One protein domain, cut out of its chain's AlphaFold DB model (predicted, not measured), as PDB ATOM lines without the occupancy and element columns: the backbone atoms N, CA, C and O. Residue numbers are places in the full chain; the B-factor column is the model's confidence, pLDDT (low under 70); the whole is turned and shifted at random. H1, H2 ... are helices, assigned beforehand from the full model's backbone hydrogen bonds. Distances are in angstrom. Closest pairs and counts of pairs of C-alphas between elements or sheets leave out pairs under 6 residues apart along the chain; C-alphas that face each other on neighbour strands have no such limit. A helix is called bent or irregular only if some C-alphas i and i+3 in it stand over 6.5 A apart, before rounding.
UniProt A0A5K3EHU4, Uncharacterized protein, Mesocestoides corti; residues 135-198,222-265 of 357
ATOM      1  N   THR A 135     144.550 133.364 124.550       78.50
ATOM      2  CA  THR A 135     143.924 134.243 123.557       78.50
ATOM      3  C   THR A 135     144.955 134.754 122.554       78.50
ATOM      4  O   THR A 135     144.758 134.583 121.350       78.50
ATOM      5  N   GLU A 136     146.088 135.278 123.027       79.06
ATOM      6  CA  GLU A 136     147.207 135.724 122.193       79.06
ATOM      7  C   GLU A 136     147.723 134.583 121.312       79.06
ATOM      8  O   GLU A 136     147.808 134.718 120.091       79.06
ATOM      9  N   LYS A 137     147.950 133.406 121.909       82.56
ATOM     10  CA  LYS A 137     148.317 132.185 121.185       82.56
ATOM     11  C   LYS A 137     147.333 131.879 120.052       82.56
ATOM     12  O   LYS A 137     147.742 131.565 118.933       82.56
ATOM     13  N   ARG A 138     146.025 131.959 120.322       82.50
ATOM     14  CA  ARG A 138     144.977 131.709 119.321       82.50
ATOM     15  C   ARG A 138     145.003 132.751 118.204       82.50
ATOM     16  O   ARG A 138     144.869 132.363 117.045       82.50
ATOM     17  N   LEU A 139     145.178 134.030 118.531       83.38
ATOM     18  CA  LEU A 139     145.261 135.115 117.551       83.38
ATOM     19  C   LEU A 139     146.497 134.975 116.658       83.38
ATOM     20  O   LEU A 139     146.370 135.055 115.439       83.38
ATOM     21  N   ALA A 140     147.662 134.676 117.237       85.12
ATOM     22  CA  ALA A 140     148.903 134.467 116.495       85.12
ATOM     23  C   ALA A 140     148.788 133.297 115.507       85.12
ATOM     24  O   ALA A 140     149.086 133.450 114.320       85.12
ATOM     25  N   TYR A 141     148.281 132.143 115.959       86.88
ATOM     26  CA  TYR A 141     148.045 131.013 115.058       86.88
ATOM     27  C   TYR A 141     146.987 131.330 114.009       86.88
ATOM     28  O   TYR A 141     147.173 130.988 112.845       86.88
ATOM     29  N   ASN A 142     145.890 131.990 114.384       86.88
ATOM     30  CA  ASN A 142     144.856 132.361 113.426       86.88
ATOM     31  C   ASN A 142     145.417 133.268 112.324       86.88
ATOM     32  O   ASN A 142     145.141 133.012 111.152       86.88
ATOM     33  N   LEU A 143     146.242 134.254 112.679       89.50
ATOM     34  CA  LEU A 143     146.910 135.125 111.719       89.50
ATOM     35  C   LEU A 143     147.840 134.329 110.797       89.50
ATOM     36  O   LEU A 143     147.721 134.445 109.580       89.50
ATOM     37  N   ALA A 144     148.705 133.478 111.354       89.06
ATOM     38  CA  ALA A 144     149.641 132.667 110.577       89.06
ATOM     39  C   ALA A 144     148.921 131.709 109.612       89.06
ATOM     40  O   ALA A 144     149.207 131.694 108.416       89.06
ATOM     41  N   PHE A 145     147.936 130.946 110.101       88.25
ATOM     42  CA  PHE A 145     147.144 130.044 109.262       88.25
ATOM     43  C   PHE A 145     146.330 130.792 108.218       88.25
ATOM     44  O   PHE A 145     146.196 130.308 107.098       88.25
ATOM     45  N   SER A 146     145.792 131.961 108.562       87.75
ATOM     46  CA  SER A 146     145.059 132.772 107.599       87.75
ATOM     47  C   SER A 146     145.988 133.279 106.505       87.75
ATOM     48  O   SER A 146     145.679 133.056 105.344       87.75
ATOM     49  N   ALA A 147     147.150 133.842 106.845       90.06
ATOM     50  CA  ALA A 147     148.141 134.287 105.866       90.06
ATOM     51  C   ALA A 147     148.595 133.144 104.943       90.06
ATOM     52  O   ALA A 147     148.621 133.317 103.726       90.06
ATOM     53  N   MET A 148     148.846 131.948 105.498       89.31
ATOM     54  CA  MET A 148     149.225 130.761 104.719       89.31
ATOM     55  C   MET A 148     148.204 130.395 103.635       89.31
ATOM     56  O   MET A 148     148.595 129.945 102.559       89.31
ATOM     57  N   LYS A 149     146.905 130.630 103.870       87.19
ATOM     58  CA  LYS A 149     145.869 130.360 102.859       87.19
ATOM     59  C   LYS A 149     146.027 131.230 101.610       87.19
ATOM     60  O   LYS A 149     145.638 130.809 100.527       87.19
ATOM     61  N   TYR A 150     146.571 132.436 101.760       89.44
ATOM     62  CA  TYR A 150     146.669 133.425 100.688       89.44
ATOM     63  C   TYR A 150     148.074 133.540 100.093       89.44
ATOM     64  O   TYR A 150     148.274 134.407  99.251       89.44
ATOM     65  N   VAL A 151     149.035 132.689 100.476       91.69
ATOM     66  CA  VAL A 151     150.448 132.810 100.056       91.69
ATOM     67  C   VAL A 151     150.591 132.968  98.544       91.69
ATOM     68  O   VAL A 151     151.173 133.950  98.104       91.69
ATOM     69  N   SER A 152     149.958 132.108  97.745       90.44
ATOM     70  CA  SER A 152     150.042 132.181  96.277       90.44
ATOM     71  C   SER A 152     149.483 133.484  95.687       90.44
ATOM     72  O   SER A 152     149.961 133.978  94.666       90.44
ATOM     73  N   ILE A 153     148.462 134.060  96.324       90.81
ATOM     74  CA  ILE A 153     147.864 135.336  95.915       90.81
ATOM     75  C   ILE A 153     148.782 136.491  96.326       90.81
ATOM     76  O   ILE A 153     148.989 137.416  95.546       90.81
ATOM     77  N   LEU A 154     149.336 136.434  97.537       92.31
ATOM     78  CA  LEU A 154     150.230 137.451  98.087       92.31
ATOM     79  C   LEU A 154     151.562 137.505  97.328       92.31
ATOM     80  O   LEU A 154     152.008 138.596  96.992       92.31
ATOM     81  N   GLU A 155     152.147 136.359  96.980       93.12
ATOM     82  CA  GLU A 155     153.341 136.264  96.126       93.12
ATOM     83  C   GLU A 155     153.093 136.908  94.760       93.12
ATOM     84  O   GLU A 155     153.848 137.774  94.325       93.12
ATOM     85  N   ARG A 156     151.961 136.586  94.122       91.81
ATOM     86  CA  ARG A 156     151.571 137.207  92.851       91.81
ATOM     87  C   ARG A 156     151.411 138.727  92.966       91.81
ATOM     88  O   ARG A 156     151.762 139.447  92.034       91.81
ATOM     89  N   ILE A 157     150.881 139.220  94.086       92.25
ATOM     90  CA  ILE A 157     150.769 140.659  94.358       92.25
ATOM     91  C   ILE A 157     152.158 141.295  94.509       92.25
ATOM     92  O   ILE A 157     152.388 142.364  93.943       92.25
ATOM     93  N   LEU A 158     153.066 140.657  95.255       93.62
ATOM     94  CA  LEU A 158     154.442 141.123  95.456       93.62
ATOM     95  C   LEU A 158     155.207 141.207  94.130       93.62
ATOM     96  O   LEU A 158     155.885 142.207  93.884       93.62
ATOM     97  N   ASP A 159     155.039 140.208  93.262       93.19
ATOM     98  CA  ASP A 159     155.631 140.175  91.924       93.19
ATOM     99  C   ASP A 159     155.062 141.269  91.010       93.19
ATOM    100  O   ASP A 159     155.815 141.944  90.310       93.19
ATOM    101  N   GLU A 160     153.743 141.491  91.032       92.81
ATOM    102  CA  GLU A 160     153.087 142.518  90.209       92.81
ATOM    103  C   GLU A 160     153.483 143.942  90.620       92.81
ATOM    104  O   GLU A 160     153.613 144.824  89.769       92.81
ATOM    105  N   VAL A 161     153.677 144.173  91.919       93.06
ATOM    106  CA  VAL A 161     154.155 145.456  92.453       93.06
ATOM    107  C   VAL A 161     155.668 145.617  92.262       93.06
ATOM    108  O   VAL A 161     156.159 146.740  92.247       93.06
ATOM    109  N   GLY A 162     156.411 144.521  92.077       91.81
ATOM    110  CA  GLY A 162     157.869 144.553  91.980       91.81
ATOM    111  C   GLY A 162     158.550 144.843  93.319       91.81
ATOM    112  O   GLY A 162     159.632 145.422  93.340       91.81
ATOM    113  N   PHE A 163     157.937 144.433  94.437       92.94
ATOM    114  CA  PHE A 163     158.361 144.804  95.796       92.94
ATOM    115  C   PHE A 163     159.840 144.496  96.079       92.94
ATOM    116  O   PHE A 163     160.591 145.357  96.533       92.94
ATOM    117  N   TYR A 164     160.298 143.291  95.733       92.25
ATOM    118  CA  TYR A 164     161.694 142.884  95.936       92.25
ATOM    119  C   TYR A 164     162.687 143.531  94.957       92.25
ATOM    120  O   TYR A 164     163.886 143.274  95.058       92.25
ATOM    121  N   GLY A 165     162.212 144.316  93.987       90.38
ATOM    122  CA  GLY A 165     163.056 145.178  93.162       90.38
ATOM    123  C   GLY A 165     163.483 146.446  93.902       90.38
ATOM    124  O   GLY A 165     164.618 146.887  93.739       90.38
ATOM    125  N   GLU A 166     162.602 146.997  94.742       89.69
ATOM    126  CA  GLU A 166     162.877 148.175  95.578       89.69
ATOM    127  C   GLU A 166     163.493 147.794  96.931       89.69
ATOM    128  O   GLU A 166     164.386 148.486  97.418       89.69
ATOM    129  N   TYR A 167     163.083 146.653  97.498       90.56
ATOM    130  CA  TYR A 167     163.554 146.157  98.794       90.56
ATOM    131  C   TYR A 167     164.137 144.733  98.677       90.56
ATOM    132  O   TYR A 167     163.519 143.764  99.130       90.56
ATOM    133  N   PRO A 168     165.323 144.559  98.061       88.56
ATOM    134  CA  PRO A 168     165.926 143.239  97.856       88.56
ATOM    135  C   PRO A 168     166.332 142.556  99.168       88.56
ATOM    136  O   PRO A 168     166.223 141.335  99.272       88.56
ATOM    137  N   ASP A 169     166.732 143.335 100.176       84.75
ATOM    138  CA  ASP A 169     167.191 142.841 101.483       84.75
ATOM    139  C   ASP A 169     166.074 142.126 102.263       84.75
ATOM    140  O   ASP A 169     166.333 141.244 103.077       84.75
ATOM    141  N   LEU A 170     164.810 142.448 101.970       86.19
ATOM    142  CA  LEU A 170     163.647 141.835 102.617       86.19
ATOM    143  C   LEU A 170     163.300 140.449 102.051       86.19
ATOM    144  O   LEU A 170     162.395 139.788 102.557       86.19
ATOM    145  N   ARG A 171     164.003 139.992 101.007       84.56
ATOM    146  CA  ARG A 171     163.798 138.663 100.409       84.56
ATOM    147  C   ARG A 171     164.233 137.531 101.341       84.56
ATOM    148  O   ARG A 171     163.692 136.438 101.247       84.56
ATOM    149  N   GLU A 172     165.190 137.783 102.235       83.56
ATOM    150  CA  GLU A 172     165.661 136.777 103.197       83.56
ATOM    151  C   GLU A 172     164.567 136.371 104.203       83.56
ATOM    152  O   GLU A 172     164.567 135.238 104.677       83.56
ATOM    153  N   GLU A 173     163.594 137.254 104.456       84.12
ATOM    154  CA  GLU A 173     162.485 137.058 105.400       84.12
ATOM    155  C   GLU A 173     161.124 137.179 104.695       84.12
ATOM    156  O   GLU A 173     160.215 137.901 105.122       84.12
ATOM    157  N   GLU A 174     160.963 136.461 103.581       86.94
ATOM    158  CA  GLU A 174     159.755 136.508 102.749       86.94
ATOM    159  C   GLU A 174     158.465 136.206 103.528       86.94
ATOM    160  O   GLU A 174     157.450 136.876 103.337       86.94
ATOM    161  N   TYR A 175     158.497 135.266 104.477       88.06
ATOM    162  CA  TYR A 175     157.324 134.915 105.278       88.06
ATOM    163  C   TYR A 175     156.900 136.039 106.226       88.06
ATOM    164  O   TYR A 175     155.702 136.219 106.455       88.06
ATOM    165  N   LEU A 176     157.849 136.832 106.739       87.81
ATOM    166  CA  LEU A 176     157.530 138.014 107.534       87.81
ATOM    167  C   LEU A 176     156.839 139.072 106.666       87.81
ATOM    168  O   LEU A 176     155.836 139.652 107.090       87.81
ATOM    169  N   VAL A 177     157.324 139.275 105.437       90.44
ATOM    170  CA  VAL A 177     156.698 140.173 104.454       90.44
ATOM    171  C   VAL A 177     155.286 139.698 104.111       90.44
ATOM    172  O   VAL A 177     154.354 140.496 104.163       90.44
ATOM    173  N   LEU A 178     155.095 138.407 103.826       91.94
ATOM    174  CA  LEU A 178     153.793 137.829 103.476       91.94
ATOM    175  C   LEU A 178     152.768 137.977 104.609       91.94
ATOM    176  O   LEU A 178     151.645 138.420 104.367       91.94
ATOM    177  N   VAL A 179     153.145 137.641 105.847       91.50
ATOM    178  CA  VAL A 179     152.253 137.771 107.013       91.50
ATOM    179  C   VAL A 179     151.924 139.239 107.291       91.50
ATOM    180  O   VAL A 179     150.766 139.563 107.563       91.50
ATOM    181  N   THR A 180     152.910 140.133 107.177       90.00
ATOM    182  CA  THR A 180     152.706 141.578 107.357       90.00
ATOM    183  C   THR A 180     151.787 142.134 106.273       90.00
ATOM    184  O   THR A 180     150.800 142.795 106.582       90.00
ATOM    185  N   LEU A 181     152.035 141.805 105.004       91.69
ATOM    186  CA  LEU A 181     151.192 142.217 103.884       91.69
ATOM    187  C   LEU A 181     149.757 141.713 104.057       91.69
ATOM    188  O   LEU A 181     148.822 142.492 103.886       91.69
ATOM    189  N   TYR A 182     149.567 140.447 104.440       91.69
ATOM    190  CA  TYR A 182     148.241 139.900 104.715       91.69
ATOM    191  C   TYR A 182     147.508 140.704 105.797       91.69
ATOM    192  O   TYR A 182     146.389 141.164 105.566       91.69
ATOM    193  N   ASP A 183     148.147 140.931 106.945       89.38
ATOM    194  CA  ASP A 183     147.550 141.681 108.051       89.38
ATOM    195  C   ASP A 183     147.170 143.113 107.639       89.38
ATOM    196  O   ASP A 183     146.049 143.561 107.885       89.38
ATOM    197  N   TYR A 184     148.062 143.809 106.932       85.44
ATOM    198  CA  TYR A 184     147.809 145.164 106.451       85.44
ATOM    199  C   TYR A 184     146.719 145.205 105.372       85.44
ATOM    200  O   TYR A 184     145.862 146.087 105.412       85.44
ATOM    201  N   THR A 185     146.660 144.230 104.458       85.81
ATOM    202  CA  THR A 185     145.563 144.143 103.472       85.81
ATOM    203  C   THR A 185     144.208 143.923 104.150       85.81
ATOM    204  O   THR A 185     143.222 144.552 103.763       85.81
ATOM    205  N   ALA A 186     144.153 143.101 105.205       83.44
ATOM    206  CA  ALA A 186     142.937 142.850 105.976       83.44
ATOM    207  C   ALA A 186     142.470 144.090 106.762       83.44
ATOM    208  O   ALA A 186     141.271 144.285 106.951       83.44
ATOM    209  N   ARG A 187     143.402 144.960 107.173       81.75
ATOM    210  CA  ARG A 187     143.138 146.210 107.913       81.75
ATOM    211  C   ARG A 187     143.005 147.451 107.026       81.75
ATOM    212  O   ARG A 187     143.028 148.565 107.540       81.75
ATOM    213  N   SER A 188     142.891 147.300 105.703       77.88
ATOM    214  CA  SER A 188     142.893 148.436 104.757       77.88
ATOM    215  C   SER A 188     144.107 149.369 104.921       77.88
ATOM    216  O   SER A 188     143.998 150.581 104.755       77.88
ATOM    217  N   TYR A 189     145.261 148.795 105.254       76.81
ATOM    218  CA  TYR A 189     146.548 149.462 105.460       76.81
ATOM    219  C   TYR A 189     146.594 150.483 106.609       76.81
ATOM    220  O   TYR A 189     147.415 151.398 106.600       76.81
ATOM    221  N   GLN A 190     145.744 150.325 107.626       73.62
ATOM    222  CA  GLN A 190     145.852 151.113 108.854       73.62
ATOM    223  C   GLN A 190     147.102 150.712 109.652       73.62
ATOM    224  O   GLN A 190     147.326 149.529 109.910       73.62
ATOM    225  N   LEU A 191     147.899 151.709 110.057       73.50
ATOM    226  CA  LEU A 191     149.096 151.514 110.878       73.50
ATOM    227  C   LEU A 191     148.728 150.907 112.239       73.50
ATOM    228  O   LEU A 191     147.738 151.302 112.861       73.50
ATOM    229  N   ARG A 192     149.548 149.971 112.722       73.25
ATOM    230  CA  ARG A 192     149.392 149.394 114.062       73.25
ATOM    231  C   ARG A 192     149.570 150.468 115.143       73.25
ATOM    232  O   ARG A 192     150.521 151.246 115.121       73.25
ATOM    233  N   THR A 193     148.671 150.492 116.124       63.53
ATOM    234  CA  THR A 193     148.873 151.255 117.361       63.53
ATOM    235  C   THR A 193     149.843 150.492 118.255       63.53
ATOM    236  O   THR A 193     149.567 149.341 118.597       63.53
ATOM    237  N   LYS A 194     150.962 151.123 118.630       63.72
ATOM    238  CA  LYS A 194     151.941 150.532 119.554       63.72
ATOM    239  C   LYS A 194     151.254 150.176 120.871       63.72
ATOM    240  O   LYS A 194     150.604 151.033 121.469       63.72
ATOM    241  N   THR A 195     151.388 148.928 121.295       58.19
ATOM    242  CA  THR A 195     150.819 148.416 122.549       58.19
ATOM    243  C   THR A 195     151.911 148.361 123.619       58.19
ATOM    244  O   THR A 195     153.092 148.272 123.295       58.19
ATOM    245  N   GLU A 196     151.553 148.404 124.905       51.72
ATOM    246  CA  GLU A 196     152.518 148.303 126.017       51.72
ATOM    247  C   GLU A 196     153.387 147.030 125.917       51.72
ATOM    248  O   GLU A 196     154.593 147.093 126.144       51.72
ATOM    249  N   ALA A 197     152.819 145.927 125.415       55.50
ATOM    250  CA  ALA A 197     153.528 144.680 125.110       55.50
ATOM    251  C   ALA A 197     154.668 144.837 124.079       55.50
ATOM    252  O   ALA A 197     155.680 144.148 124.175       55.50
ATOM    253  N   ASP A 198     154.563 145.781 123.135       54.84
ATOM    254  CA  ASP A 198     155.638 146.066 122.172       54.84
ATOM    255  C   ASP A 198     156.855 146.711 122.858       54.84
ATOM    256  O   ASP A 198     157.957 146.682 122.320       54.84
ATOM    257  N   PRO A 222     161.203 140.876 117.002       67.94
ATOM    258  CA  PRO A 222     160.353 141.636 117.897       67.94
ATOM    259  C   PRO A 222     159.867 142.916 117.196       67.94
ATOM    260  O   PRO A 222     160.561 143.414 116.305       67.94
ATOM    261  N   PRO A 223     158.719 143.491 117.597       63.88
ATOM    262  CA  PRO A 223     158.209 144.743 117.026       63.88
ATOM    263  C   PRO A 223     159.210 145.911 117.119       63.88
ATOM    264  O   PRO A 223     159.202 146.844 116.315       63.88
ATOM    265  N   THR A 224     160.117 145.845 118.096       63.69
ATOM    266  CA  THR A 224     161.224 146.785 118.317       63.69
ATOM    267  C   THR A 224     162.422 146.559 117.396       63.69
ATOM    268  O   THR A 224     163.296 147.416 117.328       63.69
ATOM    269  N   SER A 225     162.479 145.438 116.673       77.12
ATOM    270  CA  SER A 225     163.556 145.141 115.734       77.12
ATOM    271  C   SER A 225     163.518 146.101 114.551       77.12
ATOM    272  O   SER A 225     162.490 146.242 113.886       77.12
ATOM    273  N   GLU A 226     164.680 146.669 114.227       75.69
ATOM    274  CA  GLU A 226     164.908 147.455 113.007       75.69
ATOM    275  C   GLU A 226     164.400 146.727 111.755       75.69
ATOM    276  O   GLU A 226     163.830 147.341 110.859       75.69
ATOM    277  N   PHE A 227     164.537 145.398 111.711       79.12
ATOM    278  CA  PHE A 227     164.103 144.605 110.567       79.12
ATOM    279  C   PHE A 227     162.572 144.539 110.442       79.12
ATOM    280  O   PHE A 227     162.036 144.734 109.353       79.12
ATOM    281  N   PHE A 228     161.853 144.325 111.552       83.62
ATOM    282  CA  PHE A 228     160.384 144.343 111.548       83.62
ATOM    283  C   PHE A 228     159.856 145.715 111.120       83.62
ATOM    284  O   PHE A 228     158.988 145.805 110.253       83.62
ATOM    285  N   GLN A 229     160.424 146.787 111.675       83.88
ATOM    286  CA  GLN A 229     160.037 148.157 111.337       83.88
ATOM    287  C   GLN A 229     160.366 148.507 109.883       83.88
ATOM    288  O   GLN A 229     159.586 149.202 109.233       83.88
ATOM    289  N   ALA A 230     161.482 148.006 109.345       86.44
ATOM    290  CA  ALA A 230     161.828 148.168 107.936       86.44
ATOM    291  C   ALA A 230     160.803 147.483 107.018       86.44
ATOM    292  O   ALA A 230     160.342 148.109 106.062       86.44
ATOM    293  N   VAL A 231     160.397 146.244 107.330       87.88
ATOM    294  CA  VAL A 231     159.339 145.529 106.592       87.88
ATOM    295  C   VAL A 231     158.015 146.283 106.673       87.88
ATOM    296  O   VAL A 231     157.385 146.532 105.646       87.88
ATOM    297  N   GLU A 232     157.600 146.676 107.876       88.19
ATOM    298  CA  GLU A 232     156.349 147.400 108.098       88.19
ATOM    299  C   GLU A 232     156.323 148.718 107.314       88.19
ATOM    300  O   GLU A 232     155.373 148.993 106.577       88.19
ATOM    301  N   LYS A 233     157.403 149.500 107.394       89.06
ATOM    302  CA  LYS A 233     157.543 150.751 106.651       89.06
ATOM    303  C   LYS A 233     157.484 150.527 105.140       89.06
ATOM    304  O   LYS A 233     156.760 151.255 104.470       89.06
ATOM    305  N   ALA A 234     158.196 149.530 104.615       90.94
ATOM    306  CA  ALA A 234     158.209 149.223 103.185       90.94
ATOM    307  C   ALA A 234     156.816 148.814 102.670       90.94
ATOM    308  O   ALA A 234     156.367 149.283 101.623       90.94
ATOM    309  N   VAL A 235     156.089 147.982 103.428       90.19
ATOM    310  CA  VAL A 235     154.718 147.572 103.078       90.19
ATOM    311  C   VAL A 235     153.762 148.769 103.068       90.19
ATOM    312  O   VAL A 235     152.902 148.867 102.190       90.19
ATOM    313  N   ILE A 236     153.918 149.699 104.012       89.06
ATOM    314  CA  ILE A 236     153.097 150.914 104.096       89.06
ATOM    315  C   ILE A 236     153.436 151.899 102.977       89.06
ATOM    316  O   ILE A 236     152.525 152.455 102.364       89.06
ATOM    317  N   GLU A 237     154.716 152.104 102.681       91.81
ATOM    318  CA  GLU A 237     155.176 152.987 101.605       91.81
ATOM    319  C   GLU A 237     154.600 152.547 100.251       91.81
ATOM    320  O   GLU A 237     154.070 153.361  99.493       91.81
ATOM    321  N   MET A 238     154.560 151.234 100.012       91.06
ATOM    322  CA  MET A 238     153.989 150.637  98.803       91.06
ATOM    323  C   MET A 238     152.495 150.289  98.911       91.06
ATOM    324  O   MET A 238     151.931 149.699  97.987       91.06
ATOM    325  N   SER A 239     151.810 150.684  99.990       91.25
ATOM    326  CA  SER A 239     150.406 150.317 100.263       91.25
ATOM    327  C   SER A 239     149.441 150.679  99.135       91.25
ATOM    328  O   SER A 239     148.557 149.890  98.810       91.25
ATOM    329  N   VAL A 240     149.626 151.832  98.482       91.81
ATOM    330  CA  VAL A 240     148.802 152.261  97.341       91.81
ATOM    331  C   VAL A 240     148.972 151.312  96.152       91.81
ATOM    332  O   VAL A 240     147.985 150.923  95.524       91.81
ATOM    333  N   HIS A 241     150.207 150.889  95.864       93.06
ATOM    334  CA  HIS A 241     150.499 149.926  94.802       93.06
ATOM    335  C   HIS A 241     149.900 148.555  95.123       93.06
ATOM    336  O   HIS A 241     149.284 147.936  94.251       93.06
ATOM    337  N   PHE A 242     150.000 148.119  96.380       93.12
ATOM    338  CA  PHE A 242     149.381 146.882  96.841       93.12
ATOM    339  C   PHE A 242     147.854 146.929  96.765       93.12
ATOM    340  O   PHE A 242     147.250 146.020  96.197       93.12
ATOM    341  N   ALA A 243     147.223 148.002  97.241       90.12
ATOM    342  CA  ALA A 243     145.778 148.186  97.167       90.12
ATOM    343  C   ALA A 243     145.285 148.177  95.712       90.12
ATOM    344  O   ALA A 243     144.285 147.528  95.394       90.12
ATOM    345  N   ALA A 244     146.013 148.843  94.810       92.75
ATOM    346  CA  ALA A 244     145.714 148.837  93.385       92.75
ATOM    347  C   ALA A 244     145.875 147.438  92.764       92.75
ATOM    348  O   ALA A 244     145.019 147.020  91.987       92.75
ATOM    349  N   SER A 245     146.930 146.699  93.123       92.38
ATOM    350  CA  SER A 245     147.158 145.318  92.672       92.38
ATOM    351  C   SER A 245     146.043 144.375  93.143       92.38
ATOM    352  O   SER A 245     145.404 143.705  92.332       92.38
ATOM    353  N   VAL A 246     145.683 144.426  94.431       91.12
ATOM    354  CA  VAL A 246     144.552 143.673  94.999       91.12
ATOM    355  C   VAL A 246     143.245 144.012  94.279       91.12
ATOM    356  O   VAL A 246     142.474 143.111  93.946       91.12
ATOM    357  N   ALA A 247     142.985 145.292  94.001       90.06
ATOM    358  CA  ALA A 247     141.798 145.711  93.260       90.06
ATOM    359  C   ALA A 247     141.781 145.149  91.829       90.06
ATOM    360  O   ALA A 247     140.753 144.631  91.394       90.06
ATOM    361  N   ARG A 248     142.911 145.180  91.112       91.44
ATOM    362  CA  ARG A 248     143.025 144.594  89.765       91.44
ATOM    363  C   ARG A 248     142.789 143.090  89.775       91.44
ATOM    364  O   ARG A 248     142.042 142.602  88.930       91.44
ATOM    365  N   ILE A 249     143.362 142.364  90.736       90.00
ATOM    366  CA  ILE A 249     143.127 140.922  90.891       90.00
ATOM    367  C   ILE A 249     141.644 140.657  91.171       90.00
ATOM    368  O   ILE A 249     141.044 139.817  90.507       90.00
ATOM    369  N   ARG A 250     141.016 141.417  92.074       90.06
ATOM    370  CA  ARG A 250     139.580 141.285  92.377       90.06
ATOM    371  C   ARG A 250     138.695 141.510  91.154       90.06
ATOM    372  O   ARG A 250     137.772 140.737  90.931       90.06
ATOM    373  N   VAL A 251     138.984 142.531  90.348       91.31
ATOM    374  CA  VAL A 251     138.246 142.803  89.104       91.31
ATOM    375  C   VAL A 251     138.489 141.703  88.071       91.31
ATOM    376  O   VAL A 251     137.549 141.262  87.415       91.31
ATOM    377  N   LYS A 252     139.728 141.221  87.938       90.56
ATOM    378  CA  LYS A 252     140.081 140.152  86.996       90.56
ATOM    379  C   LYS A 252     139.357 138.843  87.312       90.56
ATOM    380  O   LYS A 252     138.827 138.222  86.400       90.56
ATOM    381  N   GLU A 253     139.314 138.462  88.585       87.62
ATOM    382  CA  GLU A 253     138.644 137.240  89.047       87.62
ATOM    383  C   GLU A 253     137.137 137.457  89.320       87.62
ATOM    384  O   GLU A 253     136.442 136.521  89.695       87.62
ATOM    385  N   GLN A 254     136.612 138.676  89.116       87.94
ATOM    386  CA  GLN A 254     135.203 139.055  89.326       87.94
ATOM    387  C   GLN A 254     134.693 138.807  90.759       87.94
ATOM    388  O   GLN A 254     133.567 138.358  90.972       87.94
ATOM    389  N   VAL A 255     135.514 139.123  91.766       89.44
ATOM    390  CA  VAL A 255     135.202 138.852  93.176       89.44
ATOM    391  C   VAL A 255     135.115 140.098  94.057       89.44
ATOM    392  O   VAL A 255     135.925 141.025  93.995       89.44
ATOM    393  N   GLY A 256     134.137 140.083  94.966       80.88
ATOM    394  CA  GLY A 256     133.866 141.180  95.896       80.88
ATOM    395  C   GLY A 256     134.831 141.282  97.082       80.88
ATOM    396  O   GLY A 256     134.925 142.351  97.677       80.88
ATOM    397  N   SER A 257     135.581 140.233  97.428       81.56
ATOM    398  CA  SER A 257     136.478 140.227  98.594       81.56
ATOM    399  C   SER A 257     137.677 139.296  98.400       81.56
ATOM    400  O   SER A 257     137.646 138.403  97.558       81.56
ATOM    401  N   LEU A 258     138.727 139.490  99.210       80.56
ATOM    402  CA  LEU A 258     139.918 138.632  99.205       80.56
ATOM    403  C   LEU A 258     139.564 137.169  99.523       80.56
ATOM    404  O   LEU A 258     140.097 136.271  98.885       80.56
ATOM    405  N   ARG A 259     138.592 136.921 100.420       83.06
ATOM    406  CA  ARG A 259     138.106 135.565 100.758       83.06
ATOM    407  C   ARG A 259     137.634 134.780  99.535       83.06
ATOM    408  O   ARG A 259     137.825 133.573  99.473       83.06
ATOM    409  N   LEU A 260     137.028 135.460  98.564       83.25
ATOM    410  CA  LEU A 260     136.504 134.836  97.350       83.25
ATOM    411  C   LEU A 260     137.592 134.467  96.331       83.25
ATOM    412  O   LEU A 260     137.294 133.733  95.397       83.25
ATOM    413  N   LEU A 261     138.834 134.924  96.527       84.88
ATOM    414  CA  LEU A 261     139.982 134.487  95.729       84.88
ATOM    415  C   LEU A 261     140.470 133.085  96.122       84.88
ATOM    416  O   LEU A 261     141.218 132.472  95.364       84.88
ATOM    417  N   LEU A 262     140.058 132.565  97.286       85.62
ATOM    418  CA  LEU A 262     140.366 131.190  97.670       85.62
ATOM    419  C   LEU A 262     139.527 130.180  96.867       85.62
ATOM    420  O   LEU A 262     138.362 130.463  96.548       85.62
ATOM    421  N   PRO A 263     140.071 128.973  96.612       86.38
ATOM    422  CA  PRO A 263     139.331 127.879  95.993       86.38
ATOM    423  C   PRO A 263     137.988 127.616  96.681       86.38
ATOM    424  O   PRO A 263     137.854 127.745  97.901       86.38
ATOM    425  N   GLU A 264     136.983 127.218  95.901       83.19
ATOM    426  CA  GLU A 264     135.630 126.989  96.414       83.19
ATOM    427  C   GLU A 264     135.588 125.925  97.513       83.19
ATOM    428  O   GLU A 264     134.895 126.114  98.511       83.19
ATOM    429  N   ASP A 265     136.392 124.870  97.389       81.38
ATOM    430  CA  ASP A 265     136.493 123.809  98.396       81.38
ATOM    431  C   ASP A 265     136.970 124.348  99.746       81.38
ATOM    432  O   ASP A 265     136.458 123.969 100.797       81.38
TER     433      ASP A 265
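AT A GLANCE: This is residues 135 to 198 and 222 to 265 of the 357 residues of an uncharacterized protein of Mesocestoides corti (UniProt A0A5K3EHU4). Crossed helices are gathered round a kinked helix, H4, which runs through the middle; H1, H2 and H5 pack on it and H6 packs on H2. Residues 135 to 142 of H1 stick out as an arm, and the short H3 and H7 lie far from the middle. The printed part has 108 residues with seven named helices, H1 to H7 in order, and no named strand: all helix. It is compact, with a radius of gyration of the C-alphas of 14.1 A and spans of 41 by 35 by 23 A.

HOW THE PARTS SIT: H1, residues 135 to 149, touches H4, residues 168 to 186, with residues 143 to 148 alone; the closest C-alphas, of Ala 147 and Val 179, are 5.5 A apart, and the lines are only just about perpendicular at 72 degrees. H4 is irregular, C-alphas 172 and 175 being 8.8 A apart, with a kink of 90 degrees near residue 175. H2, residues 151 to 161, touches H4 at Leu 154 and Leu 178, C-alphas 6.5 A apart. H5, residues 226 to 237, touches H4 at Val 231 and Val 177, C-alphas 6.3 A apart, at a steep tilt of 58 degrees. H6, residues 239 to 252, touches H2 at Ser 245 and Ile 157, C-alphas 6.1 A apart. H3, residues 163 to 166, is near H2 and H4; H7, residues 258 to 261, is near H6. Every O i to N i+4 pair is within hydrogen-bond range in H1, H2, H5 and H6, and 10 of 15 in H4; H3 and H7 are too short for one.

IN THESE COORDINATES: H1 begins at C-alpha 135, (143.924, 134.243, 123.557), and spans 21.1 A; H4 spans 24.4 A. H6 spans 19.6 A, ending at C-alpha 252, (140.081, 140.152, 86.996).

THE WHOLE: The C-alphas farthest apart, of Glu 196 and Lys 252, are 41.8 A apart. Residues 199 to 221 are not printed; C-alphas 198 and 222 are 7.8 A apart across this cut. The links printed whole are tight. Residues 193 to 198 and 222 to 224 have pLDDT under 70.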